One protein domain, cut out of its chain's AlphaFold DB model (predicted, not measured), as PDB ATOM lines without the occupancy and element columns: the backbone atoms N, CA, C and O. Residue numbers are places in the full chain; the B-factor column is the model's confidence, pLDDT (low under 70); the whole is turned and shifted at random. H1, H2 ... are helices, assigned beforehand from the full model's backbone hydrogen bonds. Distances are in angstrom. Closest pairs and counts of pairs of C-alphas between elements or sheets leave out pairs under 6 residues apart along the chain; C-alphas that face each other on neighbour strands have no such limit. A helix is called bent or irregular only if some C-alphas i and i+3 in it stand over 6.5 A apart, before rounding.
ATOM      1  N   GLU A   5     -34.462 -30.983  40.995       65.62
ATOM      2  CA  GLU A   5     -33.434 -31.643  40.157       65.62
ATOM      3  C   GLU A   5     -34.003 -32.341  38.902       65.62
ATOM      4  O   GLU A   5     -33.337 -32.472  37.875       65.62
ATOM      5  N   GLU A   6     -35.247 -32.823  38.963       71.00
ATOM      6  CA  GLU A   6     -35.909 -33.473  37.825       71.00
ATOM      7  C   GLU A   6     -36.424 -32.432  36.820       71.00
ATOM      8  O   GLU A   6     -36.452 -32.683  35.615       71.00
ATOM      9  N   TYR A   7     -36.779 -31.243  37.310       76.81
ATOM     10  CA  TYR A   7     -37.153 -30.097  36.494       76.81
ATOM     11  C   TYR A   7     -35.953 -29.508  35.741       76.81
ATOM     12  O   TYR A   7     -36.080 -29.201  34.555       76.81
ATOM     13  N   ASP A   8     -34.782 -29.419  36.375       78.19
ATOM     14  CA  ASP A   8     -33.560 -28.927  35.723       78.19
ATOM     15  C   ASP A   8     -33.127 -29.854  34.578       78.19
ATOM     16  O   ASP A   8     -32.888 -29.404  33.454       78.19
ATOM     17  N   ASN A   9     -33.140 -31.170  34.815       79.31
ATOM     18  CA  ASN A   9     -32.869 -32.165  33.774       79.31
ATOM     19  C   ASN A   9     -33.895 -32.106  32.632       79.31
ATOM     20  O   ASN A   9     -33.518 -32.172  31.462       79.31
ATOM     21  N   TYR A  10     -35.181 -31.945  32.955       84.81
ATOM     22  CA  TYR A  10     -36.236 -31.766  31.956       84.81
ATOM     23  C   TYR A  10     -35.976 -30.535  31.079       84.81
ATOM     24  O   TYR A  10     -36.005 -30.636  29.852       84.81
ATOM     25  N   SER A  11     -35.669 -29.390  31.694       86.19
ATOM     26  CA  SER A  11     -35.421 -28.136  30.981       86.19
ATOM     27  C   SER A  11     -34.204 -28.228  30.058       86.19
ATOM     28  O   SER A  11     -34.264 -27.759  28.923       86.19
ATOM     29  N   ILE A  12     -33.115 -28.863  30.507       86.00
ATOM     30  CA  ILE A  12     -31.914 -29.091  29.686       86.00
ATOM     31  C   ILE A  12     -32.251 -29.960  28.469       86.00
ATOM     32  O   ILE A  12     -31.828 -29.667  27.350       86.00
ATOM     33  N   VAL A  13     -33.036 -31.020  28.672       86.81
ATOM     34  CA  VAL A  13     -33.438 -31.933  27.597       86.81
ATOM     35  C   VAL A  13     -34.323 -31.227  26.572       86.81
ATOM     36  O   VAL A  13     -34.066 -31.348  25.374       86.81
ATOM     37  N   VAL A  14     -35.316 -30.453  27.022       91.12
ATOM     38  CA  VAL A  14     -36.158 -29.630  26.137       91.12
ATOM     39  C   VAL A  14     -35.294 -28.671  25.325       91.12
ATOM     40  O   VAL A  14     -35.348 -28.711  24.097       91.12
ATOM     41  N   GLN A  15     -34.435 -27.888  25.983       91.31
ATOM     42  CA  GLN A  15     -33.575 -26.914  25.312       91.31
ATOM     43  C   GLN A  15     -32.657 -27.574  24.275       91.31
ATOM     44  O   GLN A  15     -32.452 -27.032  23.188       91.31
ATOM     45  N   ASN A  16     -32.115 -28.756  24.579       89.75
ATOM     46  CA  ASN A  16     -31.277 -29.488  23.636       89.75
ATOM     47  C   ASN A  16     -32.056 -29.899  22.380       89.75
ATOM     48  O   ASN A  16     -31.579 -29.692  21.263       89.75
ATOM     49  N   TYR A  17     -33.254 -30.466  22.544       92.19
ATOM     50  CA  TYR A  17     -34.083 -30.844  21.399       92.19
ATOM     51  C   TYR A  17     -34.554 -29.629  20.602       92.19
ATOM     52  O   TYR A  17     -34.551 -29.684  19.375       92.19
ATOM     53  N   GLU A  18     -34.901 -28.526  21.265       94.12
ATOM     54  CA  GLU A  18     -35.279 -27.279  20.601       94.12
ATOM     55  C   GLU A  18     -34.138 -26.729  19.744       94.12
ATOM     56  O   GLU A  18     -34.350 -26.436  18.569       94.12
ATOM     57  N   ASN A  19     -32.922 -26.659  20.292       93.12
ATOM     58  CA  ASN A  19     -31.742 -26.179  19.570       93.12
ATOM     59  C   ASN A  19     -31.404 -27.067  18.366       93.12
ATOM     60  O   ASN A  19     -31.065 -26.567  17.291       93.12
ATOM     61  N   LEU A  20     -31.498 -28.388  18.535       93.75
ATOM     62  CA  LEU A  20     -31.258 -29.355  17.468       93.75
ATOM     63  C   LEU A  20     -32.280 -29.189  16.342       93.75
ATOM     64  O   LEU A  20     -31.904 -29.081  15.174       93.75
ATOM     65  N   VAL A  21     -33.565 -29.156  16.699       95.19
ATOM     66  CA  VAL A  21     -34.667 -29.013  15.747       95.19
ATOM     67  C   VAL A  21     -34.568 -27.678  15.017       95.19
ATOM     68  O   VAL A  21     -34.650 -27.667  13.791       95.19
ATOM     69  N   ASP A  22     -34.323 -26.574  15.723       94.12
ATOM     70  CA  ASP A  22     -34.149 -25.256  15.106       94.12
ATOM     71  C   ASP A  22     -32.966 -25.230  14.132       94.12
ATOM     72  O   ASP A  22     -33.108 -24.762  13.001       94.12
ATOM     73  N   THR A  23     -31.826 -25.812  14.522       93.94
ATOM     74  CA  THR A  23     -30.628 -25.886  13.673       93.94
ATOM     75  C   THR A  23     -30.921 -26.616  12.367       93.94
ATOM     76  O   THR A  23     -30.661 -26.066  11.298       93.94
ATOM     77  N   VAL A  24     -31.488 -27.826  12.439       94.44
ATOM     78  CA  VAL A  24     -31.764 -28.646  11.248       94.44
ATOM     79  C   VAL A  24     -32.822 -27.997  10.362       94.44
ATOM     80  O   VAL A  24     -32.648 -27.897   9.148       94.44
ATOM     81  N   LEU A  25     -33.924 -27.527  10.951       93.75
ATOM     82  CA  LEU A  25     -34.993 -26.886  10.190       93.75
ATOM     83  C   LEU A  25     -34.491 -25.620   9.495       93.75
ATOM     84  O   LEU A  25     -34.815 -25.398   8.326       93.75
ATOM     85  N   SER A  26     -33.694 -24.807  10.188       90.19
ATOM     86  CA  SER A  26     -33.122 -23.581   9.639       90.19
ATOM     87  C   SER A  26     -32.105 -23.869   8.536       90.19
ATOM     88  O   SER A  26     -32.228 -23.279   7.463       90.19
ATOM     89  N   SER A  27     -31.167 -24.803   8.738       91.56
ATOM     90  CA  SER A  27     -30.139 -25.131   7.742       91.56
ATOM     91  C   SER A  27     -30.742 -25.713   6.467       91.56
ATOM     92  O   SER A  27     -30.455 -25.227   5.373       91.56
ATOM     93  N   GLU A  28     -31.638 -26.693   6.592       91.62
ATOM     94  CA  GLU A  28     -32.259 -27.337   5.432       91.62
ATOM     95  C   GLU A  28     -33.171 -26.381   4.673       91.62
ATOM     96  O   GLU A  28     -33.233 -26.399   3.440       91.62
ATOM     97  N   SER A  29     -33.873 -25.504   5.396       90.25
ATOM     98  CA  SER A  29     -34.692 -24.472   4.764       90.25
ATOM     99  C   SER A  29     -33.828 -23.450   4.047       90.25
ATOM    100  O   SER A  29     -34.160 -23.075   2.928       90.25
ATOM    101  N   GLU A  30     -32.726 -23.008   4.649       88.12
ATOM    102  CA  GLU A  30     -31.804 -22.057   4.034       88.12
ATOM    103  C   GLU A  30     -31.179 -22.626   2.758       88.12
ATOM    104  O   GLU A  30     -31.263 -21.975   1.716       88.12
ATOM    105  N   ILE A  31     -30.632 -23.845   2.802       85.25
ATOM    106  CA  ILE A  31     -30.038 -24.518   1.637       85.25
ATOM    107  C   ILE A  31     -31.058 -24.602   0.503       85.25
ATOM    108  O   ILE A  31     -30.810 -24.108  -0.600       85.25
ATOM    109  N   PHE A  32     -32.243 -25.141   0.791       86.69
ATOM    110  CA  PHE A  32     -33.311 -25.291  -0.191       86.69
ATOM    111  C   PHE A  32     -33.717 -23.951  -0.826       86.69
ATOM    112  O   PHE A  32     -33.889 -23.820  -2.044       86.69
ATOM    113  N   LEU A  33     -33.867 -22.924   0.005       83.75
ATOM    114  CA  LEU A  33     -34.274 -21.591  -0.408       83.75
ATOM    115  C   LEU A  33     -33.177 -20.876  -1.215       83.75
ATOM    116  O   LEU A  33     -33.482 -20.181  -2.191       83.75
ATOM    117  N   ILE A  34     -31.904 -21.079  -0.879       80.44
ATOM    118  CA  ILE A  34     -30.757 -20.607  -1.662       80.44
ATOM    119  C   ILE A  34     -30.737 -21.288  -3.031       80.44
ATOM    120  O   ILE A  34     -30.651 -20.597  -4.049       80.44
ATOM    121  N   GLU A  35     -30.875 -22.610  -3.089       80.75
ATOM    122  CA  GLU A  35     -30.900 -23.359  -4.346       80.75
ATOM    123  C   GLU A  35     -32.033 -22.894  -5.261       80.75
ATOM    124  O   GLU A  35     -31.803 -22.608  -6.439       80.75
ATOM    125  N   LEU A  36     -33.245 -22.733  -4.722       78.25
ATOM    126  CA  LEU A  36     -34.400 -22.276  -5.493       78.25
ATOM    127  C   LEU A  36     -34.189 -20.865  -6.064       78.25
ATOM    128  O   LEU A  36     -34.650 -20.552  -7.162       78.25
ATOM    129  N   THR A  37     -33.485 -20.000  -5.336       71.56
ATOM    130  CA  THR A  37     -33.310 -18.587  -5.703       71.56
ATOM    131  C   THR A  37     -32.119 -18.319  -6.609       71.56
ATOM    132  O   THR A  37     -32.147 -17.372  -7.394       71.56
ATOM    133  N   HIS A  38     -31.088 -19.160  -6.555       73.88
ATOM    134  CA  HIS A  38     -29.899 -19.025  -7.396       73.88
ATOM    135  C   HIS A  38     -30.058 -19.687  -8.770       73.88
ATOM    136  O   HIS A  38     -29.201 -19.515  -9.644       73.88
ATOM    137  N   GLN A  39     -31.163 -20.403  -9.002       74.31
ATOM    138  CA  GLN A  39     -31.464 -20.972 -10.309       74.31
ATOM    139  C   GLN A  39     -31.691 -19.884 -11.374       74.31
ATOM    140  O   GLN A  39     -32.422 -18.914 -11.149       74.31
ATOM    141  N   PRO A  40     -31.144 -20.056 -12.594       80.44
ATOM    142  CA  PRO A  40     -31.473 -19.192 -13.720       80.44
ATOM    143  C   PRO A  40     -32.985 -19.138 -13.954       80.44
ATOM    144  O   PRO A  40     -33.646 -20.174 -13.954       80.44
ATOM    145  N   ARG A  41     -33.536 -17.954 -14.250       77.75
ATOM    146  CA  ARG A  41     -34.993 -17.728 -14.373       77.75
ATOM    147  C   ARG A  41     -35.723 -18.744 -15.265       77.75
ATOM    148  O   ARG A  41     -36.852 -19.120 -14.960       77.75
ATOM    149  N   ILE A  42     -35.099 -19.164 -16.368       79.94
ATOM    150  CA  ILE A  42     -35.665 -20.163 -17.289       79.94
ATOM    151  C   ILE A  42     -35.751 -21.534 -16.604       79.94
ATOM    152  O   ILE A  42     -36.828 -22.129 -16.596       79.94
ATOM    153  N   LYS A  43     -34.653 -21.982 -15.977       81.50
ATOM    154  CA  LYS A  43     -34.593 -23.246 -15.229       81.50
ATOM    155  C   LYS A  43     -35.556 -23.235 -14.047       81.50
ATOM    156  O   LYS A  43     -36.326 -24.174 -13.897       81.50
ATOM    157  N   LEU A  44     -35.612 -22.135 -13.295       84.19
ATOM    158  CA  LEU A  44     -36.556 -21.974 -12.190       84.19
ATOM    159  C   LEU A  44     -38.010 -22.078 -12.669       84.19
ATOM    160  O   LEU A  44     -38.810 -22.792 -12.077       84.19
ATOM    161  N   ASN A  45     -38.377 -21.408 -13.767       85.94
ATOM    162  CA  ASN A  45     -39.740 -21.500 -14.299       85.94
ATOM    163  C   ASN A  45     -40.099 -22.933 -14.722       85.94
ATOM    164  O   ASN A  45     -41.217 -23.380 -14.474       85.94
ATOM    165  N   GLN A  46     -39.157 -23.645 -15.346       86.94
ATOM    166  CA  GLN A  46     -39.322 -25.052 -15.710       86.94
ATOM    167  C   GLN A  46     -39.468 -25.935 -14.464       86.94
ATOM    168  O   GLN A  46     -40.435 -26.687 -14.381       86.94
ATOM    169  N   ALA A  47     -38.593 -25.781 -13.469       87.00
ATOM    170  CA  ALA A  47     -38.643 -26.517 -12.208       87.00
ATOM    171  C   ALA A  47     -39.968 -26.289 -11.465       87.00
ATOM    172  O   ALA A  47     -40.611 -27.241 -11.031       87.00
ATOM    173  N   LEU A  48     -40.445 -25.043 -11.388       90.88
ATOM    174  CA  LEU A  48     -41.734 -24.712 -10.773       90.88
ATOM    175  C   LEU A  48     -42.917 -25.331 -11.529       90.88
ATOM    176  O   LEU A  48     -43.859 -25.808 -10.902       90.88
ATOM    177  N   LYS A  49     -42.877 -25.381 -12.866       90.88
ATOM    178  CA  LYS A  49     -43.901 -26.084 -13.660       90.88
ATOM    179  C   LYS A  49     -43.895 -27.588 -13.404       90.88
ATOM    180  O   LYS A  49     -44.961 -28.177 -13.250       90.88
ATOM    181  N   ILE A  50     -42.715 -28.203 -13.343       90.62
ATOM    182  CA  ILE A  50     -42.564 -29.631 -13.030       90.62
ATOM    183  C   ILE A  50     -43.100 -29.913 -11.623       90.62
ATOM    184  O   ILE A  50     -43.916 -30.815 -11.450       90.62
ATOM    185  N   GLN A  51     -42.753 -29.079 -10.641       92.44
ATOM    186  CA  GLN A  51     -43.276 -29.180  -9.282       92.44
ATOM    187  C   GLN A  51     -44.801 -29.018  -9.234       92.44
ATOM    188  O   GLN A  51     -45.472 -29.777  -8.541       92.44
ATOM    189  N   ALA A  52     -45.372 -28.063  -9.973       92.75
ATOM    190  CA  ALA A  52     -46.821 -27.894 -10.059       92.75
ATOM    191  C   ALA A  52     -47.501 -29.154 -10.615       92.75
ATOM    192  O   ALA A  52     -48.473 -29.635 -10.034       92.75
ATOM    193  N   ASN A  53     -46.940 -29.744 -11.675       92.06
ATOM    194  CA  ASN A  53     -47.414 -31.014 -12.219       92.06
ATOM    195  C   ASN A  53     -47.302 -32.157 -11.200       92.06
ATOM    196  O   ASN A  53     -48.252 -32.922 -11.055       92.06
ATOM    197  N   ALA A  54     -46.201 -32.237 -10.444       90.62
ATOM    198  CA  ALA A  54     -46.011 -33.230  -9.385       90.62
ATOM    199  C   ALA A  54     -47.006 -33.069  -8.217       90.62
ATOM    200  O   ALA A  54     -47.343 -34.044  -7.551       90.62
ATOM    201  N   LEU A  55     -47.515 -31.853  -7.985       92.31
ATOM    202  CA  LEU A  55     -48.610 -31.573  -7.045       92.31
ATOM    203  C   LEU A  55     -50.006 -31.870  -7.642       92.31
ATOM    204  O   LEU A  55     -51.023 -31.751  -6.952       92.31
ATOM    205  N   GLY A  56     -50.086 -32.259  -8.918       91.56
ATOM    206  CA  GLY A  56     -51.335 -32.501  -9.644       91.56
ATOM    207  C   GLY A  56     -52.012 -31.229 -10.170       91.56
ATOM    208  O   GLY A  56     -53.229 -31.210 -10.340       91.56
ATOM    209  N   ILE A  57     -51.255 -30.148 -10.384       91.81
ATOM    210  CA  ILE A  57     -51.737 -28.882 -10.957       91.81
ATOM    211  C   ILE A  57     -51.310 -28.809 -12.429       91.81
ATOM    212  O   ILE A  57     -50.248 -28.286 -12.755       91.81
ATOM    213  N   HIS A  58     -52.149 -29.324 -13.332       88.00
ATOM    214  CA  HIS A  58     -51.808 -29.444 -14.759       88.00
ATOM    215  C   HIS A  58     -51.967 -28.143 -15.568       88.00
ATOM    216  O   HIS A  58     -51.265 -27.940 -16.555       88.00
ATOM    217  N   ASN A  59     -52.857 -27.239 -15.144       87.75
ATOM    218  CA  ASN A  59     -53.168 -25.984 -15.847       87.75
ATOM    219  C   ASN A  59     -52.728 -24.759 -15.036       87.75
ATOM    220  O   ASN A  59     -53.524 -23.863 -14.757       87.75
ATOM    221  N   ILE A  60     -51.467 -24.739 -14.608       90.81
ATOM    222  CA  ILE A  60     -50.945 -23.626 -13.816       90.81
ATOM    223  C   ILE A  60     -50.744 -22.369 -14.680       90.81
ATOM    224  O   ILE A  60     -50.154 -22.406 -15.762       90.81
ATOM    225  N   THR A  61     -51.229 -21.228 -14.196       89.75
ATOM    226  CA  THR A  61     -51.064 -19.933 -14.868       89.75
ATOM    227  C   THR A  61     -49.681 -19.330 -14.611       89.75
ATOM    228  O   THR A  61     -49.002 -19.652 -13.636       89.75
ATOM    229  N   TYR A  62     -49.257 -18.391 -15.463       86.38
ATOM    230  CA  TYR A  62     -47.990 -17.679 -15.260       86.38
ATOM    231  C   TYR A  62     -47.943 -16.929 -13.920       86.38
ATOM    232  O   TYR A  62     -46.922 -16.965 -13.234       86.38
ATOM    233  N   SER A  63     -49.043 -16.281 -13.527       86.06
ATOM    234  CA  SER A  63     -49.130 -15.540 -12.264       86.06
ATOM    235  C   SER A  63     -48.991 -16.462 -11.050       86.06
ATOM    236  O   SER A  63     -48.284 -16.109 -10.108       86.06
ATOM    237  N   GLN A  64     -49.588 -17.658 -11.094       89.69
ATOM    238  CA  GLN A  64     -49.407 -18.687 -10.069       89.69
ATOM    239  C   GLN A  64     -47.955 -19.165  -9.999       89.69
ATOM    240  O   GLN A  64     -47.394 -19.179  -8.909       89.69
ATOM    241  N   ILE A  65     -47.314 -19.472 -11.137       89.38
ATOM    242  CA  ILE A  65     -45.898 -19.891 -11.169       89.38
ATOM    243  C   ILE A  65     -45.001 -18.835 -10.516       89.38
ATOM    244  O   ILE A  65     -44.169 -19.163  -9.678       89.38
ATOM    245  N   VAL A  66     -45.179 -17.560 -10.868       84.94
ATOM    246  CA  VAL A  66     -44.394 -16.459 -10.284       84.94
ATOM    247  C   VAL A  66     -44.607 -16.352  -8.771       84.94
ATOM    248  O   VAL A  66     -43.698 -15.944  -8.049       84.94
ATOM    249  N   LYS A  67     -45.785 -16.742  -8.272       85.88
ATOM    250  CA  LYS A  67     -46.106 -16.716  -6.844       85.88
ATOM    251  C   LYS A  67     -45.618 -17.943  -6.073       85.88
ATOM    252  O   LYS A  67     -45.416 -17.835  -4.864       85.88
ATOM    253  N   MET A  68     -45.397 -19.078  -6.733       89.69
ATOM    254  CA  MET A  68     -45.021 -20.336  -6.076       89.69
ATOM    255  C   MET A  68     -43.855 -20.205  -5.088       89.69
ATOM    256  O   MET A  68     -44.029 -20.678  -3.969       89.69
ATOM    257  N   PRO A  69     -42.718 -19.541  -5.396       88.44
ATOM    258  CA  PRO A  69     -41.598 -19.453  -4.449       88.44
ATOM    259  C   PRO A  69     -41.994 -18.823  -3.114       88.44
ATOM    260  O   PRO A  69     -41.551 -19.243  -2.052       88.44
ATOM    261  N   VAL A  70     -42.893 -17.843  -3.166       85.81
ATOM    262  CA  VAL A  70     -43.399 -17.148  -1.984       85.81
ATOM    263  C   VAL A  70     -44.324 -18.037  -1.164       85.81
ATOM    264  O   VAL A  70     -44.236 -18.053   0.059       85.81
ATOM    265  N   ILE A  71     -45.216 -18.765  -1.837       91.31
ATOM    266  CA  ILE A  71     -46.110 -19.727  -1.186       91.31
ATOM    267  C   ILE A  71     -45.283 -20.822  -0.507       91.31
ATOM    268  O   ILE A  71     -45.514 -21.129   0.656       91.31
ATOM    269  N   ILE A  72     -44.285 -21.354  -1.212       92.19
ATOM    270  CA  ILE A  72     -43.367 -22.376  -0.709       92.19
ATOM    271  C   ILE A  72     -42.620 -21.865   0.525       92.19
ATOM    272  O   ILE A  72     -42.719 -22.480   1.581       92.19
ATOM    273  N   GLY A  73     -41.945 -20.715   0.425       89.88
ATOM    274  CA  GLY A  73     -41.184 -20.151   1.543       89.88
ATOM    275  C   GLY A  73     -42.059 -19.856   2.763       89.88
ATOM    276  O   GLY A  73     -41.670 -20.155   3.888       89.88
ATOM    277  N   LYS A  74     -43.282 -19.351   2.549       90.69
ATOM    278  CA  LYS A  74     -44.267 -19.168   3.623       90.69
ATOM    279  C   LYS A  74     -44.607 -20.500   4.298       90.69
ATOM    280  O   LYS A  74     -44.578 -20.573   5.521       90.69
ATOM    281  N   ARG A  75     -44.941 -21.536   3.522       93.88
ATOM    282  CA  ARG A  75     -45.372 -22.827   4.073       93.88
ATOM    283  C   ARG A  75     -44.250 -23.599   4.756       93.88
ATOM    284  O   ARG A  75     -44.546 -24.265   5.739       93.88
ATOM    285  N   ILE A  76     -43.007 -23.468   4.295       94.12
ATOM    286  CA  ILE A  76     -41.821 -23.994   4.989       94.12
ATOM    287  C   ILE A  76     -41.635 -23.278   6.327       94.12
ATOM    288  O   ILE A  76     -41.517 -23.924   7.359       94.12
ATOM    289  N   HIS A  77     -41.694 -21.945   6.346       92.50
ATOM    290  CA  HIS A  77     -41.552 -21.192   7.591       92.50
ATOM    291  C   HIS A  77     -42.647 -21.536   8.621       92.50
ATOM    292  O   HIS A  77     -42.359 -21.707   9.807       92.50
ATOM    293  N   GLU A  78     -43.897 -21.670   8.168       94.06
ATOM    294  CA  GLU A  78     -45.014 -22.117   9.010       94.06
ATOM    295  C   GLU A  78     -44.798 -23.545   9.531       94.06
ATOM    296  O   GLU A  78     -44.978 -23.773  10.724       94.06
ATOM    297  N   MET A  79     -44.334 -24.470   8.680       96.44
ATOM    298  CA  MET A  79     -43.992 -25.841   9.072       96.44
ATOM    299  C   MET A  79     -42.939 -25.853  10.180       96.44
ATOM    300  O   MET A  79     -43.151 -26.460  11.224       96.44
ATOM    301  N   ASN A  80     -41.832 -25.133   9.980       94.94
ATOM    302  CA  ASN A  80     -40.736 -25.101  10.942       94.94
ATOM    303  C   ASN A  80     -41.198 -24.546  12.289       94.94
ATOM    304  O   ASN A  80     -40.857 -25.082  13.338       94.94
ATOM    305  N   THR A  81     -42.022 -23.496  12.253       94.75
ATOM    306  CA  THR A  81     -42.595 -22.893  13.458       94.75
ATOM    307  C   THR A  81     -43.507 -23.873  14.201       94.75
ATOM    308  O   THR A  81     -43.477 -23.913  15.429       94.75
ATOM    309  N   GLU A  82     -44.341 -24.635  13.487       95.88
ATOM    310  CA  GLU A  82     -45.228 -25.636  14.094       95.88
ATOM    311  C   GLU A  82     -44.436 -26.803  14.705       95.88
ATOM    312  O   GLU A  82     -44.718 -27.191  15.838       95.88
ATOM    313  N   ILE A  83     -43.408 -27.306  14.011       96.00
ATOM    314  CA  ILE A  83     -42.548 -28.389  14.513       96.00
ATOM    315  C   ILE A  83     -41.765 -27.927  15.743       96.00
ATOM    316  O   ILE A  83     -41.817 -28.596  16.771       96.00
ATOM    317  N   TYR A  84     -41.104 -26.768  15.682       95.44
ATOM    318  CA  TYR A  84     -40.342 -26.222  16.809       95.44
ATOM    319  C   TYR A  84     -41.216 -26.072  18.063       95.44
ATOM    320  O   TYR A  84     -40.878 -26.580  19.126       95.44
ATOM    321  N   LYS A  85     -42.412 -25.484  17.924       95.19
ATOM    322  CA  LYS A  85     -43.364 -25.329  19.040       95.19
ATOM    323  C   LYS A  85     -43.874 -26.650  19.615       95.19
ATOM    324  O   LYS A  85     -44.421 -26.654  20.714       95.19
ATOM    325  N   SER A  86     -43.770 -27.748  18.869       95.62
ATOM    326  CA  SER A  86     -44.210 -29.057  19.350       95.62
ATOM    327  C   SER A  86     -43.191 -29.717  20.281       95.62
ATOM    328  O   SER A  86     -43.601 -30.527  21.109       95.62
ATOM    329  N   VAL A  87     -41.908 -29.343  20.215       94.50
ATOM    330  CA  VAL A  87     -40.799 -30.029  20.903       94.50
ATOM    331  C   VAL A  87     -41.055 -30.199  22.401       94.50
ATOM    332  O   VAL A  87     -41.085 -31.331  22.878       94.50
ATOM    333  N   GLU A  88     -41.316 -29.115  23.133       93.25
ATOM    334  CA  GLU A  88     -41.569 -29.167  24.580       93.25
ATOM    335  C   GLU A  88     -42.722 -30.123  24.927       93.25
ATOM    336  O   GLU A  88     -42.615 -30.945  25.841       93.25
ATOM    337  N   SER A  89     -43.814 -30.070  24.155       92.56
ATOM    338  CA  SER A  89     -44.985 -30.925  24.374       92.56
ATOM    339  C   SER A  89     -44.701 -32.408  24.109       92.56
ATOM    340  O   SER A  89     -45.230 -33.265  24.817       92.56
ATOM    341  N   ILE A  90     -43.840 -32.709  23.132       91.75
ATOM    342  CA  ILE A  90     -43.394 -34.069  22.810       91.75
ATOM    343  C   ILE A  90     -42.511 -34.601  23.940       91.75
ATOM    344  O   ILE A  90     -42.741 -35.702  24.436       91.75
ATOM    345  N   VAL A  91     -41.533 -33.811  24.393       90.38
ATOM    346  CA  VAL A  91     -40.664 -34.196  25.513       90.38
ATOM    347  C   VAL A  91     -41.508 -34.441  26.761       90.38
ATOM    348  O   VAL A  91     -41.367 -35.484  27.389       90.38
ATOM    349  N   LEU A  92     -42.441 -33.539  27.086       89.19
ATOM    350  CA  LEU A  92     -43.327 -33.669  28.245       89.19
ATOM    351  C   LEU A  92     -44.164 -34.953  28.216       89.19
ATOM    352  O   LEU A  92     -44.345 -35.588  29.257       89.19
ATOM    353  N   LEU A  93     -44.675 -35.329  27.038       88.25
ATOM    354  CA  LEU A  93     -45.495 -36.526  26.854       88.25
ATOM    355  C   LEU A  93     -44.745 -37.796  27.275       88.25
ATOM    356  O   LEU A  93     -45.331 -38.678  27.904       88.25
ATOM    357  N   TYR A  94     -43.453 -37.868  26.959       86.12
ATOM    358  CA  TYR A  94     -42.640 -39.061  27.180       86.12
ATOM    359  C   TYR A  94     -41.741 -38.974  28.425       86.12
ATOM    360  O   TYR A  94     -41.320 -40.014  28.928       86.12
ATOM    361  N   TRP A  95     -41.516 -37.783  28.989       83.38
ATOM    362  CA  TRP A  95     -40.641 -37.552  30.147       83.38
ATOM    363  C   TRP A  95     -40.980 -38.430  31.358       83.38
ATOM    364  O   TRP A  95     -40.106 -39.058  31.941       83.38
ATOM    365  N   ASN A  96     -42.268 -38.525  31.701       73.00
ATOM    366  CA  ASN A  96     -42.743 -39.223  32.904       73.00
ATOM    367  C   ASN A  96     -43.133 -40.689  32.659       73.00
ATOM    368  O   ASN A  96     -43.836 -41.294  33.475       73.00
ATOM    369  N   THR A  97     -42.761 -41.269  31.517       75.12
ATOM    370  CA  THR A  97     -43.068 -42.679  31.260       75.12
ATOM    371  C   THR A  97     -42.126 -43.560  32.087       75.12
ATOM    372  O   THR A  97     -40.933 -43.646  31.820       75.12
ATOM    373  N   ALA A  98     -42.684 -44.182  33.134       48.72
ATOM    374  CA  ALA A  98     -41.983 -44.744  34.297       48.72
ATOM    375  C   ALA A  98     -40.926 -45.844  34.032       48.72
ATOM    376  O   ALA A  98     -40.227 -46.224  34.965       48.72
ATOM    377  N   ASP A  99     -40.786 -46.324  32.793       57.28
ATOM    378  CA  ASP A  99     -39.869 -47.408  32.399       57.28
ATOM    379  C   ASP A  99     -38.978 -47.045  31.191       57.28
ATOM    380  O   ASP A  99     -38.308 -47.903  30.607       57.28
ATOM    381  N   THR A 100     -38.964 -45.779  30.773       63.69
ATOM    382  CA  THR A 100     -38.336 -45.376  29.512       63.69
ATOM    383  C   THR A 100     -36.874 -44.999  29.739       63.69
ATOM    384  O   THR A 100     -36.559 -43.970  30.332       63.69
ATOM    385  N   SER A 101     -35.947 -45.824  29.240       74.88
ATOM    386  CA  SER A 101     -34.533 -45.436  29.155       74.88
ATOM    387  C   SER A 101     -34.386 -44.157  28.327       74.88
ATOM    388  O   SER A 101     -35.143 -43.940  27.383       74.88
ATOM    389  N   PHE A 102     -33.360 -43.346  28.591       74.94
ATOM    390  CA  PHE A 102     -33.122 -42.127  27.807       74.94
ATOM    391  C   PHE A 102     -33.007 -42.405  26.292       74.94
ATOM    392  O   PHE A 102     -33.490 -41.637  25.467       74.94
ATOM    393  N   SER A 103     -32.455 -43.562  25.907       79.19
ATOM    394  CA  SER A 103     -32.438 -44.031  24.511       79.19
ATOM    395  C   SER A 103     -33.830 -44.271  23.926       79.19
ATOM    396  O   SER A 103     -34.067 -43.958  22.760       79.19
ATOM    397  N   SER A 104     -34.750 -44.799  24.731       82.31
ATOM    398  CA  SER A 104     -36.144 -45.002  24.343       82.31
ATOM    399  C   SER A 104     -36.876 -43.662  24.240       82.31
ATOM    400  O   SER A 104     -37.619 -43.462  23.284       82.31
ATOM    401  N   LEU A 105     -36.590 -42.713  25.141       83.69
ATOM    402  CA  LEU A 105     -37.102 -41.342  25.070       83.69
ATOM    403  C   LEU A 105     -36.671 -40.669  23.760       83.69
ATOM    404  O   LEU A 105     -37.508 -40.144  23.033       83.69
ATOM    405  N   ASN A 106     -35.387 -40.765  23.401       87.38
ATOM    406  CA  ASN A 106     -34.875 -40.208  22.150       87.38
ATOM    407  C   ASN A 106     -35.536 -40.827  20.911       87.38
ATOM    408  O   ASN A 106     -35.854 -40.114  19.963       87.38
ATOM    409  N   ALA A 107     -35.774 -42.141  20.918       87.12
ATOM    410  CA  ALA A 107     -36.467 -42.818  19.826       87.12
ATOM    411  C   ALA A 107     -37.934 -42.368  19.698       87.12
ATOM    412  O   ALA A 107     -38.398 -42.136  18.582       87.12
ATOM    413  N   MET A 108     -38.645 -42.201  20.819       89.94
ATOM    414  CA  MET A 108     -40.031 -41.710  20.835       89.94
ATOM    415  C   MET A 108     -40.125 -40.265  20.344       89.94
ATOM    416  O   MET A 108     -40.960 -39.959  19.498       89.94
ATOM    417  N   ILE A 109     -39.230 -39.390  20.811       90.62
ATOM    418  CA  ILE A 109     -39.158 -37.994  20.359       90.62
ATOM    419  C   ILE A 109     -38.859 -37.933  18.861       90.62
ATOM    420  O   ILE A 109     -39.520 -37.196  18.132       90.62
ATOM    421  N   ALA A 110     -37.898 -38.729  18.384       91.75
ATOM    422  CA  ALA A 110     -37.568 -38.804  16.968       91.75
ATOM    423  C   ALA A 110     -38.780 -39.219  16.128       91.75
ATOM    424  O   ALA A 110     -39.087 -38.562  15.139       91.75
ATOM    425  N   GLN A 111     -39.484 -40.277  16.532       93.00
ATOM    426  CA  GLN A 111     -40.674 -40.740  15.828       93.00
ATOM    427  C   GLN A 111     -41.762 -39.661  15.789       93.00
ATOM    428  O   GLN A 111     -42.261 -39.344  14.712       93.00
ATOM    429  N   GLU A 112     -42.076 -39.054  16.931       94.69
ATOM    430  CA  GLU A 112     -43.119 -38.034  17.028       94.69
ATOM    431  C   GLU A 112     -42.775 -36.794  16.185       94.69
ATOM    432  O   GLU A 112     -43.637 -36.273  15.487       94.69
ATOM    433  N   LEU A 113     -41.511 -36.350  16.155       94.62
ATOM    434  CA  LEU A 113     -41.076 -35.249  15.284       94.62
ATOM    435  C   LEU A 113     -41.297 -35.562  13.795       94.62
ATOM    436  O   LEU A 113     -41.740 -34.693  13.040       94.62
ATOM    437  N   ILE A 114     -41.017 -36.796  13.366       95.25
ATOM    438  CA  ILE A 114     -41.260 -37.235  11.985       95.25
ATOM    439  C   ILE A 114     -42.758 -37.267  11.678       95.25
ATOM    440  O   ILE A 114     -43.164 -36.786  10.617       95.25
ATOM    441  N   GLU A 115     -43.571 -37.767  12.607       95.56
ATOM    442  CA  GLU A 115     -45.030 -37.773  12.485       95.56
ATOM    443  C   GLU A 115     -45.584 -36.343  12.386       95.56
ATOM    444  O   GLU A 115     -46.382 -36.067  11.494       95.56
ATOM    445  N   ARG A 116     -45.075 -35.380  13.171       95.44
ATOM    446  CA  ARG A 116     -45.460 -33.958  13.041       95.44
ATOM    447  C   ARG A 116     -45.099 -33.349  11.691       95.44
ATOM    448  O   ARG A 116     -45.866 -32.538  11.170       95.44
ATOM    449  N   ILE A 117     -43.962 -33.729  11.107       96.31
ATOM    450  CA  ILE A 117     -43.587 -33.299   9.751       96.31
ATOM    451  C   ILE A 117     -44.565 -33.865   8.714       96.31
ATOM    452  O   ILE A 117     -44.964 -33.147   7.794       96.31
ATOM    453  N   ASP A 118     -44.943 -35.138   8.844       95.56
ATOM    454  CA  ASP A 118     -45.900 -35.786   7.945       95.56
ATOM    455  C   ASP A 118     -47.305 -35.189   8.064       95.56
ATOM    456  O   ASP A 118     -47.903 -34.825   7.048       95.56
ATOM    457  N   ASP A 119     -47.789 -35.005   9.290       96.81
ATOM    458  CA  ASP A 119     -49.111 -34.454   9.594       96.81
ATOM    459  C   ASP A 119     -49.275 -33.003   9.130       96.81
ATOM    460  O   ASP A 119     -50.380 -32.570   8.784       96.81
ATOM    461  N   TYR A 120     -48.182 -32.233   9.086       96.81
ATOM    462  CA  TYR A 120     -48.224 -30.886   8.526       96.81
ATOM    463  C   TYR A 120     -48.615 -30.897   7.039       96.81
ATOM    464  O   TYR A 120     -49.307 -29.983   6.584       96.81
ATOM    465  N   ASP A 121     -48.214 -31.927   6.286       95.62
ATOM    466  CA  ASP A 121     -48.548 -32.119   4.872       95.62
ATOM    467  C   ASP A 121     -48.206 -30.894   3.999       95.62
ATOM    468  O   ASP A 121     -49.052 -30.245   3.361       95.62
ATOM    469  N   LEU A 122     -46.909 -30.554   3.978       96.31
ATOM    470  CA  LEU A 122     -46.376 -29.388   3.264       96.31
ATOM    471  C   LEU A 122     -46.847 -29.333   1.804       96.31
ATOM    472  O   LEU A 122     -47.227 -28.270   1.305       96.31
ATOM    473  N   LEU A 123     -46.828 -30.474   1.110       95.75
ATOM    474  CA  LEU A 123     -47.147 -30.554  -0.314       95.75
ATOM    475  C   LEU A 123     -48.607 -30.174  -0.575       95.75
ATOM    476  O   LEU A 123     -48.866 -29.357  -1.466       95.75
ATOM    477  N   ASN A 124     -49.557 -30.712   0.194       95.31
ATOM    478  CA  ASN A 124     -50.955 -30.341   0.008       95.31
ATOM    479  C   ASN A 124     -51.217 -28.893   0.419       95.31
ATOM    480  O   ASN A 124     -51.940 -28.203  -0.297       95.31
ATOM    481  N   ARG A 125     -50.599 -28.375   1.486       96.94
ATOM    482  CA  ARG A 125     -50.756 -26.957   1.868       96.94
ATOM    483  C   ARG A 125     -50.249 -26.002   0.789       96.94
ATOM    484  O   ARG A 125     -50.942 -25.046   0.445       96.94
ATOM    485  N   VAL A 126     -49.087 -26.287   0.198       95.56
ATOM    486  CA  VAL A 126     -48.560 -25.523  -0.945       95.56
ATOM    487  C   VAL A 126     -49.505 -25.619  -2.143       95.56
ATOM    488  O   VAL A 126     -49.826 -24.600  -2.754       95.56
ATOM    489  N   LYS A 127     -49.999 -26.820  -2.465       95.06
ATOM    490  CA  LYS A 127     -50.965 -27.026  -3.552       95.06
ATOM    491  C   LYS A 127     -52.227 -26.185  -3.359       95.06
ATOM    492  O   LYS A 127     -52.642 -25.507  -4.298       95.06
ATOM    493  N   GLN A 128     -52.827 -26.225  -2.170       94.69
ATOM    494  CA  GLN A 128     -54.051 -25.477  -1.877       94.69
ATOM    495  C   GLN A 128     -53.829 -23.970  -2.011       94.69
ATOM    496  O   GLN A 128     -54.643 -23.298  -2.637       94.69
ATOM    497  N   ASP A 129     -52.703 -23.443  -1.531       93.25
ATOM    498  CA  ASP A 129     -52.386 -22.017  -1.662       93.25
ATOM    499  C   ASP A 129     -52.150 -21.585  -3.115       93.25
ATOM    500  O   ASP A 129     -52.542 -20.483  -3.499       93.25
ATOM    501  N   ILE A 130     -51.537 -22.437  -3.943       92.69
ATOM    502  CA  ILE A 130     -51.366 -22.161  -5.378       92.69
ATOM    503  C   ILE A 130     -52.729 -22.116  -6.076       92.69
ATOM    504  O   ILE A 130     -52.971 -21.233  -6.902       92.69
ATOM    505  N   LEU A 131     -53.620 -23.056  -5.755       91.38
ATOM    506  CA  LEU A 131     -54.963 -23.124  -6.335       91.38
ATOM    507  C   LEU A 131     -55.865 -21.983  -5.848       91.38
ATOM    508  O   LEU A 131     -56.646 -21.457  -6.635       91.38
ATOM    509  N   ALA A 132     -55.731 -21.581  -4.584       89.62
ATOM    510  CA  ALA A 132     -56.474 -20.476  -3.983       89.62
ATOM    511  C   ALA A 132     -55.927 -19.092  -4.368       89.62
ATOM    512  O   ALA A 132     -56.552 -18.077  -4.055       89.62
ATOM    513  N   TYR A 133     -54.761 -19.024  -5.017       84.38
ATOM    514  CA  TYR A 133     -54.183 -17.761  -5.448       84.38
ATOM    515  C   TYR A 133     -55.022 -17.132  -6.562       84.38
ATOM    516  O   TYR A 133     -54.903 -17.482  -7.737       84.38
ATOM    517  N   ASP A 134     -55.819 -16.140  -6.175       67.56
ATOM    518  CA  ASP A 134     -56.349 -15.149  -7.094       67.56
ATOM    519  C   ASP A 134     -55.357 -13.981  -7.212       67.56
ATOM    520  O   ASP A 134     -54.803 -13.479  -6.228       67.56
ATOM    521  N   SER A 135     -55.146 -13.534  -8.446       60.06
ATOM    522  CA  SER A 135     -54.256 -12.437  -8.846       60.06
ATOM    523  C   SER A 135     -54.552 -11.079  -8.185       60.06
ATOM    524  O   SER A 135     -53.806 -10.122  -8.380       60.06
ATOM    525  N   THR A 136     -55.621 -10.999  -7.394       53.94
ATOM    526  CA  THR A 136     -56.165  -9.802  -6.750       53.94
ATOM    527  C   THR A 136     -55.807  -9.665  -5.260       53.94
ATOM    528  O   THR A 136     -56.097  -8.621  -4.678       53.94
ATOM    529  N   SER A 137     -55.154 -10.652  -4.624       50.12
ATOM    530  CA  SER A 137     -54.871 -10.620  -3.173       50.12
ATOM    531  C   SER A 137     -53.583  -9.843  -2.804       50.12
ATOM    532  O   SER A 137     -52.488 -10.248  -3.215       50.12
ATOM    533  N   PRO A 138     -53.658  -8.755  -2.000       49.84
ATOM    534  CA  PRO A 138     -52.533  -7.839  -1.783       49.84
ATOM    535  C   PRO A 138     -51.714  -8.078  -0.497       49.84
ATOM    536  O   PRO A 138     -50.806  -7.299  -0.202       49.84
ATOM    537  N   PHE A 139     -51.977  -9.123   0.292       49.69
ATOM    538  CA  PHE A 139     -51.335  -9.272   1.604       49.69
ATOM    539  C   PHE A 139     -50.139 -10.226   1.583       49.69
ATOM    540  O   PHE A 139     -50.272 -11.445   1.613       49.69
ATOM    541  N   LEU A 140     -48.943  -9.638   1.568       55.75
ATOM    542  CA  LEU A 140     -47.688 -10.319   1.873       55.75
ATOM    543  C   LEU A 140     -47.107  -9.760   3.168       55.75
ATOM    544  O   LEU A 140     -47.073  -8.538   3.346       55.75
ATOM    545  N   SER A 141     -46.632 -10.641   4.046       57.09
ATOM    546  CA  SER A 141     -45.915 -10.259   5.265       57.09
ATOM    547  C   SER A 141     -44.581  -9.568   4.936       57.09
ATOM    548  O   SER A 141     -44.038  -9.709   3.839       57.09
ATOM    549  N   SER A 142     -44.053  -8.781   5.879       52.88
ATOM    550  CA  SER A 142     -42.840  -7.956   5.695       52.88
ATOM    551  C   SER A 142     -41.611  -8.772   5.259       52.88
ATOM    552  O   SER A 142     -40.909  -8.394   4.322       52.88
ATOM    553  N   TRP A 143     -41.408  -9.948   5.858       52.94
ATOM    554  CA  TRP A 143     -40.324 -10.867   5.497       52.94
ATOM    555  C   TRP A 143     -40.466 -11.417   4.067       52.94
ATOM    556  O   TRP A 143     -39.499 -11.444   3.309       52.94
ATOM    557  N   VAL A 144     -41.695 -11.733   3.644       54.78
ATOM    558  CA  VAL A 144     -42.005 -12.169   2.274       54.78
ATOM    559  C   VAL A 144     -41.767 -11.053   1.248       54.78
ATOM    560  O   VAL A 144     -41.341 -11.319   0.124       54.78
ATOM    561  N   LYS A 145     -42.013  -9.789   1.620       55.09
ATOM    562  CA  LYS A 145     -41.677  -8.632   0.774       55.09
ATOM    563  C   LYS A 145     -40.167  -8.488   0.608       55.09
ATOM    564  O   LYS A 145     -39.728  -8.315  -0.524       55.09
ATOM    565  N   HIS A 146     -39.400  -8.626   1.692       55.53
ATOM    566  CA  HIS A 146     -37.936  -8.629   1.633       55.53
ATOM    567  C   HIS A 146     -37.384  -9.763   0.773       55.53
ATOM    568  O   HIS A 146     -36.440  -9.548   0.015       55.53
ATOM    569  N   TRP A 147     -38.024 -10.932   0.833       51.94
ATOM    570  CA  TRP A 147     -37.745 -12.037  -0.068       51.94
ATOM    571  C   TRP A 147     -37.946 -11.607  -1.536       51.94
ATOM    572  O   TRP A 147     -36.996 -11.518  -2.313       51.94
ATOM    573  N   ILE A 148     -39.162 -11.243  -1.940       54.12
ATOM    574  CA  ILE A 148     -39.490 -10.951  -3.351       54.12
ATOM    575  C   ILE A 148     -38.620  -9.841  -3.956       54.12
ATOM    576  O   ILE A 148     -38.226  -9.943  -5.119       54.12
ATOM    577  N   THR A 149     -38.320  -8.785  -3.194       53.44
ATOM    578  CA  THR A 149     -37.518  -7.657  -3.694       53.44
ATOM    579  C   THR A 149     -36.062  -8.030  -3.955       53.44
ATOM    580  O   THR A 149     -35.442  -7.438  -4.835       53.44
ATOM    581  N   SER A 150     -35.527  -9.017  -3.233       47.06
ATOM    582  CA  SER A 150     -34.135  -9.457  -3.366       47.06
ATOM    583  C   SER A 150     -33.963 -10.567  -4.412       47.06
ATOM    584  O   SER A 150     -32.935 -10.616  -5.082       47.06
ATOM    585  N   PHE A 151     -34.975 -11.422  -4.615       52.09
ATOM    586  CA  PHE A 151     -34.835 -12.660  -5.401       52.09
ATOM    587  C   PHE A 151     -35.125 -12.551  -6.903       52.09
ATOM    588  O   PHE A 151     -34.628 -13.366  -7.675       52.09
ATOM    589  N   PHE A 152     -35.884 -11.549  -7.355       50.44
ATOM    590  CA  PHE A 152     -36.219 -11.383  -8.781       50.44
ATOM    591  C   PHE A 152     -35.424 -10.275  -9.484       50.44
ATOM    592  O   PHE A 152     -35.803  -9.827 -10.569       50.44
ATOM    593  N   SER A 153     -34.304  -9.845  -8.898       43.94
ATOM    594  CA  SER A 153     -33.365  -8.947  -9.568       43.94
ATOM    595  C   SER A 153     -32.598  -9.709 -10.658       43.94
ATOM    596  O   SER A 153     -31.961 -10.727 -10.404       43.94
ATOM    597  N   ASN A 154     -32.727  -9.232 -11.897       41.81
ATOM    598  CA  ASN A 154     -32.226  -9.796 -13.154       41.81
ATOM    599  C   ASN A 154     -30.845 -10.487 -13.078       41.81
ATOM    600  O   ASN A 154     -29.820  -9.855 -13.329       41.81
ATOM    601  N   ARG A 155     -30.807 -11.811 -12.881       46.38
ATOM    602  CA  ARG A 155     -29.621 -12.622 -13.194       46.38
ATOM    603  C   ARG A 155     -29.958 -13.647 -14.274       46.38
ATOM    604  O   ARG A 155     -30.636 -14.642 -14.035       46.38
ATOM    605  N   ILE A 156     -29.507 -13.374 -15.497       42.38
ATOM    606  CA  ILE A 156     -29.537 -14.327 -16.610       42.38
ATOM    607  C   ILE A 156     -28.158 -14.984 -16.643       42.38
ATOM    608  O   ILE A 156     -27.192 -14.366 -17.077       42.38
ATOM    609  N   VAL A 157     -28.061 -16.222 -16.157       45.03
ATOM    610  CA  VAL A 157     -26.881 -17.073 -16.362       45.03
ATOM    611  C   VAL A 157     -27.309 -18.212 -17.278       45.03
ATOM    612  O   VAL A 157     -28.172 -19.015 -16.925       45.03
ATOM    613  N   LEU A 158     -26.761 -18.233 -18.490       36.47
ATOM    614  CA  LEU A 158     -26.989 -19.283 -19.476       36.47
ATOM    615  C   LEU A 158     -26.033 -20.443 -19.178       36.47
ATOM    616  O   LEU A 158     -24.896 -20.408 -19.626       36.47
ATOM    617  N   ASN A 159     -26.497 -21.458 -18.445       42.12
ATOM    618  CA  ASN A 159     -25.836 -22.765 -18.417       42.12
ATOM    619  C   ASN A 159     -26.758 -23.813 -19.039       42.12
ATOM    620  O   ASN A 159     -27.871 -24.052 -18.558       42.12
ATOM    621  N   HIS A 160     -26.275 -24.397 -20.130       41.12
ATOM    622  CA  HIS A 160     -26.918 -25.426 -20.928       41.12
ATOM    623  C   HIS A 160     -26.453 -26.788 -20.405       41.12
ATOM    624  O   HIS A 160     -25.461 -27.310 -20.882       41.12
ATOM    625  N   ASP A 161     -27.158 -27.302 -19.400       41.94
ATOM    626  CA  ASP A 161     -27.087 -28.707 -18.998       41.94
ATOM    627  C   ASP A 161     -28.533 -29.154 -18.803       41.94
ATOM    628  O   ASP A 161     -29.237 -28.662 -17.909       41.94
ATOM    629  N   GLU A 162     -28.987 -29.976 -19.747       42.44
ATOM    630  CA  GLU A 162     -30.253 -30.699 -19.736       42.44
ATOM    631  C   GLU A 162     -30.065 -31.978 -18.920       42.44
ATOM    632  O   GLU A 162     -29.882 -33.062 -19.466       42.44
ATOM    633  N   GLU A 163     -30.119 -31.867 -17.596       42.22
ATOM    634  CA  GLU A 163     -30.520 -33.018 -16.793       42.22
ATOM    635  C   GLU A 163     -32.043 -32.996 -16.680       42.22
ATOM    636  O   GLU A 163     -32.658 -32.004 -16.282       42.22
ATOM    637  N   GLN A 164     -32.662 -34.086 -17.131       44.88
ATOM    638  CA  GLN A 164     -34.089 -34.348 -17.014       44.88
ATOM    639  C   GLN A 164     -34.432 -34.520 -15.541       44.88
ATOM    640  O   GLN A 164     -34.369 -35.620 -14.998       44.88
ATOM    641  N   ILE A 165     -34.778 -33.424 -14.881       47.00
ATOM    642  CA  ILE A 165     -35.160 -33.498 -13.485       47.00
ATOM    643  C   ILE A 165     -36.674 -33.731 -13.391       47.00
ATOM    644  O   ILE A 165     -37.461 -32.785 -13.413       47.00
ATOM    645  N   GLU A 166     -37.092 -34.990 -13.222       50.94
ATOM    646  CA  GLU A 166     -38.343 -35.349 -12.527       50.94
ATOM    647  C   GLU A 166     -38.245 -34.932 -11.039       50.94
ATOM    648  O   GLU A 166     -38.376 -35.739 -10.122       50.94
ATOM    649  N   TYR A 167     -37.946 -33.660 -10.757       61.69
ATOM    650  CA  TYR A 167     -37.767 -33.186  -9.388       61.69
ATOM    651  C   TYR A 167     -39.108 -32.797  -8.798       61.69
ATOM    652  O   TYR A 167     -39.713 -31.789  -9.168       61.69
ATOM    653  N   ASN A 168     -39.518 -33.552  -7.787       81.00
ATOM    654  CA  ASN A 168     -40.375 -33.029  -6.740       81.00
ATOM    655  C   ASN A 168     -39.471 -32.479  -5.629       81.00
ATOM    656  O   ASN A 168     -39.238 -33.147  -4.621       81.00
ATOM    657  N   PHE A 169     -38.926 -31.278  -5.837       88.88
ATOM    658  CA  PHE A 169     -37.990 -30.660  -4.898       88.88
ATOM    659  C   PHE A 169     -38.606 -30.451  -3.511       88.88
ATOM    660  O   PHE A 169     -37.896 -30.521  -2.517       88.88
ATOM    661  N   LEU A 170     -39.928 -30.246  -3.418       92.06
ATOM    662  CA  LEU A 170     -40.603 -30.107  -2.122       92.06
ATOM    663  C   LEU A 170     -40.591 -31.417  -1.343       92.06
ATOM    664  O   LEU A 170     -40.328 -31.420  -0.145       92.06
ATOM    665  N   ARG A 171     -40.855 -32.536  -2.025       92.94
ATOM    666  CA  ARG A 171     -40.748 -33.860  -1.411       92.94
ATOM    667  C   ARG A 171     -39.312 -34.142  -0.986       92.94
ATOM    668  O   ARG A 171     -39.117 -34.671   0.100       92.94
ATOM    669  N   GLN A 172     -38.335 -33.778  -1.815       91.88
ATOM    670  CA  GLN A 172     -36.924 -33.952  -1.476       91.88
ATOM    671  C   GLN A 172     -36.544 -33.149  -0.230       91.88
ATOM    672  O   GLN A 172     -35.949 -33.706   0.680       91.88
ATOM    673  N   HIS A 173     -36.947 -31.881  -0.152       93.00
ATOM    674  CA  HIS A 173     -36.691 -31.031   1.008       93.00
ATOM    675  C   HIS A 173     -37.281 -31.614   2.304       93.00
ATOM    676  O   HIS A 173     -36.584 -31.703   3.310       93.00
ATOM    677  N   VAL A 174     -38.529 -32.101   2.268       95.12
ATOM    678  CA  VAL A 174     -39.140 -32.788   3.422       95.12
ATOM    679  C   VAL A 174     -38.350 -34.044   3.800       95.12
ATOM    680  O   VAL A 174     -38.111 -34.285   4.981       95.12
ATOM    681  N   SER A 175     -37.922 -34.841   2.819       94.44
ATOM    682  CA  SER A 175     -37.093 -36.024   3.073       94.44
ATOM    683  C   SER A 175     -35.739 -35.669   3.695       94.44
ATOM    684  O   SER A 175     -35.303 -36.385   4.594       94.44
ATOM    685  N   ASN A 176     -35.097 -34.583   3.257       93.50
ATOM    686  CA  ASN A 176     -33.824 -34.134   3.817       93.50
ATOM    687  C   ASN A 176     -33.979 -33.705   5.277       93.50
ATOM    688  O   ASN A 176     -33.258 -34.221   6.122       93.50
ATOM    689  N   ILE A 177     -34.985 -32.873   5.594       95.06
ATOM    690  CA  ILE A 177     -35.283 -32.471   6.981       95.06
ATOM    691  C   ILE A 177     -35.413 -33.702   7.879       95.06
ATOM    692  O   ILE A 177     -34.819 -33.763   8.952       95.06
ATOM    693  N   LYS A 178     -36.178 -34.706   7.441       95.31
ATOM    694  CA  LYS A 178     -36.369 -35.940   8.208       95.31
ATOM    695  C   LYS A 178     -35.069 -36.710   8.408       95.31
ATOM    696  O   LYS A 178     -34.797 -37.164   9.515       95.31
ATOM    697  N   ALA A 179     -34.292 -36.883   7.342       94.19
ATOM    698  CA  ALA A 179     -33.025 -37.599   7.401       94.19
ATOM    699  C   ALA A 179     -32.036 -36.903   8.347       94.19
ATOM    700  O   ALA A 179     -31.449 -37.561   9.206       94.19
ATOM    701  N   ASP A 180     -31.919 -35.581   8.245       92.75
ATOM    702  CA  ASP A 180     -30.991 -34.795   9.049       92.75
ATOM    703  C   ASP A 180     -31.432 -34.681  10.502       92.75
ATOM    704  O   ASP A 180     -30.584 -34.738  11.392       92.75
ATOM    705  N   LEU A 181     -32.737 -34.603  10.777       93.06
ATOM    706  CA  LEU A 181     -33.246 -34.691  12.144       93.06
ATOM    707  C   LEU A 181     -32.872 -36.033  12.765       93.06
ATOM    708  O   LEU A 181     -32.288 -36.053  13.843       93.06
ATOM    709  N   LEU A 182     -33.136 -37.152  12.086       92.75
ATOM    710  CA  LEU A 182     -32.788 -38.482  12.597       92.75
ATOM    711  C   LEU A 182     -31.279 -38.634  12.825       92.75
ATOM    712  O   LEU A 182     -30.862 -39.184  13.846       92.75
ATOM    713  N   LEU A 183     -30.462 -38.122  11.901       91.06
ATOM    714  CA  LEU A 183     -29.009 -38.146  12.021       91.06
ATOM    715  C   LEU A 183     -28.531 -37.323  13.223       91.06
ATOM    716  O   LEU A 183     -27.748 -37.823  14.031       91.06
ATOM    717  N   ASN A 184     -29.010 -36.085  13.364       89.25
ATOM    718  CA  ASN A 184     -28.612 -35.198  14.455       89.25
ATOM    719  C   ASN A 184     -29.109 -35.709  15.806       89.25
ATOM    720  O   ASN A 184     -28.350 -35.693  16.773       89.25
ATOM    721  N   LEU A 185     -30.337 -36.228  15.870       87.75
ATOM    722  CA  LEU A 185     -30.881 -36.864  17.069       87.75
ATOM    723  C   LEU A 185     -30.028 -38.061  17.482       87.75
ATOM    724  O   LEU A 185     -29.779 -38.248  18.665       87.75
ATOM    725  N   HIS A 186     -29.536 -38.861  16.535       85.25
ATOM    726  CA  HIS A 186     -28.638 -39.968  16.853       85.25
ATOM    727  C   HIS A 186     -27.248 -39.493  17.304       85.25
ATOM    728  O   HIS A 186     -26.704 -40.016  18.275       85.25
ATOM    729  N   ALA A 187     -26.676 -38.499  16.619       84.44
ATOM    730  CA  ALA A 187     -25.329 -38.004  16.891       84.44
ATOM    731  C   ALA A 187     -25.230 -37.270  18.238       84.44
ATOM    732  O   ALA A 187     -24.300 -37.509  19.006       84.44
ATOM    733  N   GLN A 188     -26.197 -36.401  18.538       79.50
ATOM    734  CA  GLN A 188     -26.197 -35.576  19.749       79.50
ATOM    735  C   GLN A 188     -26.740 -36.325  20.975       79.50
ATOM    736  O   GLN A 188     -26.471 -35.931  22.108       79.50
ATOM    737  N   PHE A 189     -27.441 -37.447  20.769       80.25
ATOM    738  CA  PHE A 189     -27.956 -38.282  21.853       80.25
ATOM    739  C   PHE A 189     -26.865 -38.751  22.813       80.25
ATOM    740  O   PHE A 189     -27.052 -38.673  24.022       80.25
ATOM    741  N   MET A 190     -25.730 -39.234  22.297       75.19
ATOM    742  CA  MET A 190     -24.672 -39.783  23.152       75.19
ATOM    743  C   MET A 190     -24.032 -38.709  24.040       75.19
ATOM    744  O   MET A 190     -23.707 -38.988  25.194       75.19
ATOM    745  N   ASP A 191     -23.891 -37.484  23.528       78.44
ATOM    746  CA  ASP A 191     -23.353 -36.350  24.287       78.44
ATOM    747  C   ASP A 191     -24.318 -35.923  25.404       78.44
ATOM    748  O   ASP A 191     -23.925 -35.829  26.566       78.44
ATOM    749  N   LEU A 192     -25.609 -35.770  25.084       78.12
ATOM    750  CA  LEU A 192     -26.637 -35.435  26.071       78.12
ATOM    751  C   LEU A 192     -26.813 -36.539  27.125       78.12
ATOM    752  O   LEU A 192     -26.895 -36.254  28.316       78.12
ATOM    753  N   TYR A 193     -26.826 -37.803  26.697       77.00
ATOM    754  CA  TYR A 193     -26.925 -38.954  27.592       77.00
ATOM    755  C   TYR A 193     -25.775 -38.983  28.600       77.00
ATOM    756  O   TYR A 193     -26.013 -39.176  29.789       77.00
ATOM    757  N   THR A 194     -24.545 -38.741  28.137       76.00
ATOM    758  CA  THR A 194     -23.359 -38.706  29.004       76.00
ATOM    759  C   THR A 194     -23.444 -37.551  30.003       76.00
ATOM    760  O   THR A 194     -23.236 -37.767  31.191       76.00
TER     761      THR A 194
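Overview. This is residues 5 to 194 of the 207 residues of an uncharacterized protein of Rhizopus microsporus (UniProt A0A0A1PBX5). Four helices, H1, H3, H4 and H7, stand as an elongated up-and-down bundle, each running against the one before it, with H5 after H4 on the same side of H3. At the end of the bundle where H1 ends and H3 begins, H2 crosses the end, H6 packs on H3 from outside, and the unnamed stretch 152 to 168 loops round. The printed part has 190 residues with seven named helices, H1 to H7 in order, and no named strand: all helix. It is only just loose, close to compact, with a radius of gyration of the C-alphas of 19.5 A and spans of 58 by 37 by 29 A.

Arrangement. H3, residues 62 to 95, is the hub, touching five helices. It touches H1, residues 5 to 38, at a shallow tilt of 14 degrees, opposite ways; their closest C-alphas, of Val 14 and Glu 88, are 5.6 A apart. With its residues 79 to 95 alone H3 touches H4, residues 102 to 120, in a helical hairpin at 29 degrees, closest at the C-alphas of Ile 90 and Ile 109, 6.3 A. H7, residues 169 to 194, touches H1, closest at the C-alphas of Glu 28 and Ile 177, 6.2 A, and touches H4, closest at those of Ile 114 and Lys 178, 6.3 A. H1 and H4 are apart, and H3 and H7 are near each other. H5, residues 122 to 132, touches H3 at a steep tilt of 39 degrees, with the C-alphas of Ile 72 and Val 126 closest at 6.1 A. H2, residues 41 to 54, touches H3 at a steep tilt of 61 degrees, with the C-alphas of Leu 48 and Ile 65 closest at 6.4 A. H6, residues 142 to 151, touches H3, with the C-alphas of Val 70 and Val 144 closest at 6.7 A. Every O i to N i+4 pair is within hydrogen-bond range in H1, H2, H4, H5 and H6, against 25 of 30 in H3 and 20 of 22 in H7.

Along the chain. H1 runs 49.3 A from C-alpha 5 at (-33.434, -31.643, 40.157). H3 spans 50.1 A and is irregular, with C-alphas 66 and 69 7.1 A apart and a kink of 36 degrees near residue 69. H4 spans 26.9 A, and H2, H5 and H6 are shorter. H7 spans 37.8 A to C-alpha 194 at (-23.359, -38.706, 29.004); it is only just irregular, with C-alphas 187 and 190 6.54 A apart.

Size, cuts and confidence. The two C-alphas farthest apart, of Glu 5 and His 160, are 61.7 A apart. The printed part has no cut; the link from H6 to H7, 17 residues, is long. The mean pLDDT of the printed part is 81.2, and residue 5, residues 98 to 100 and residues 134 to 167 are under 70.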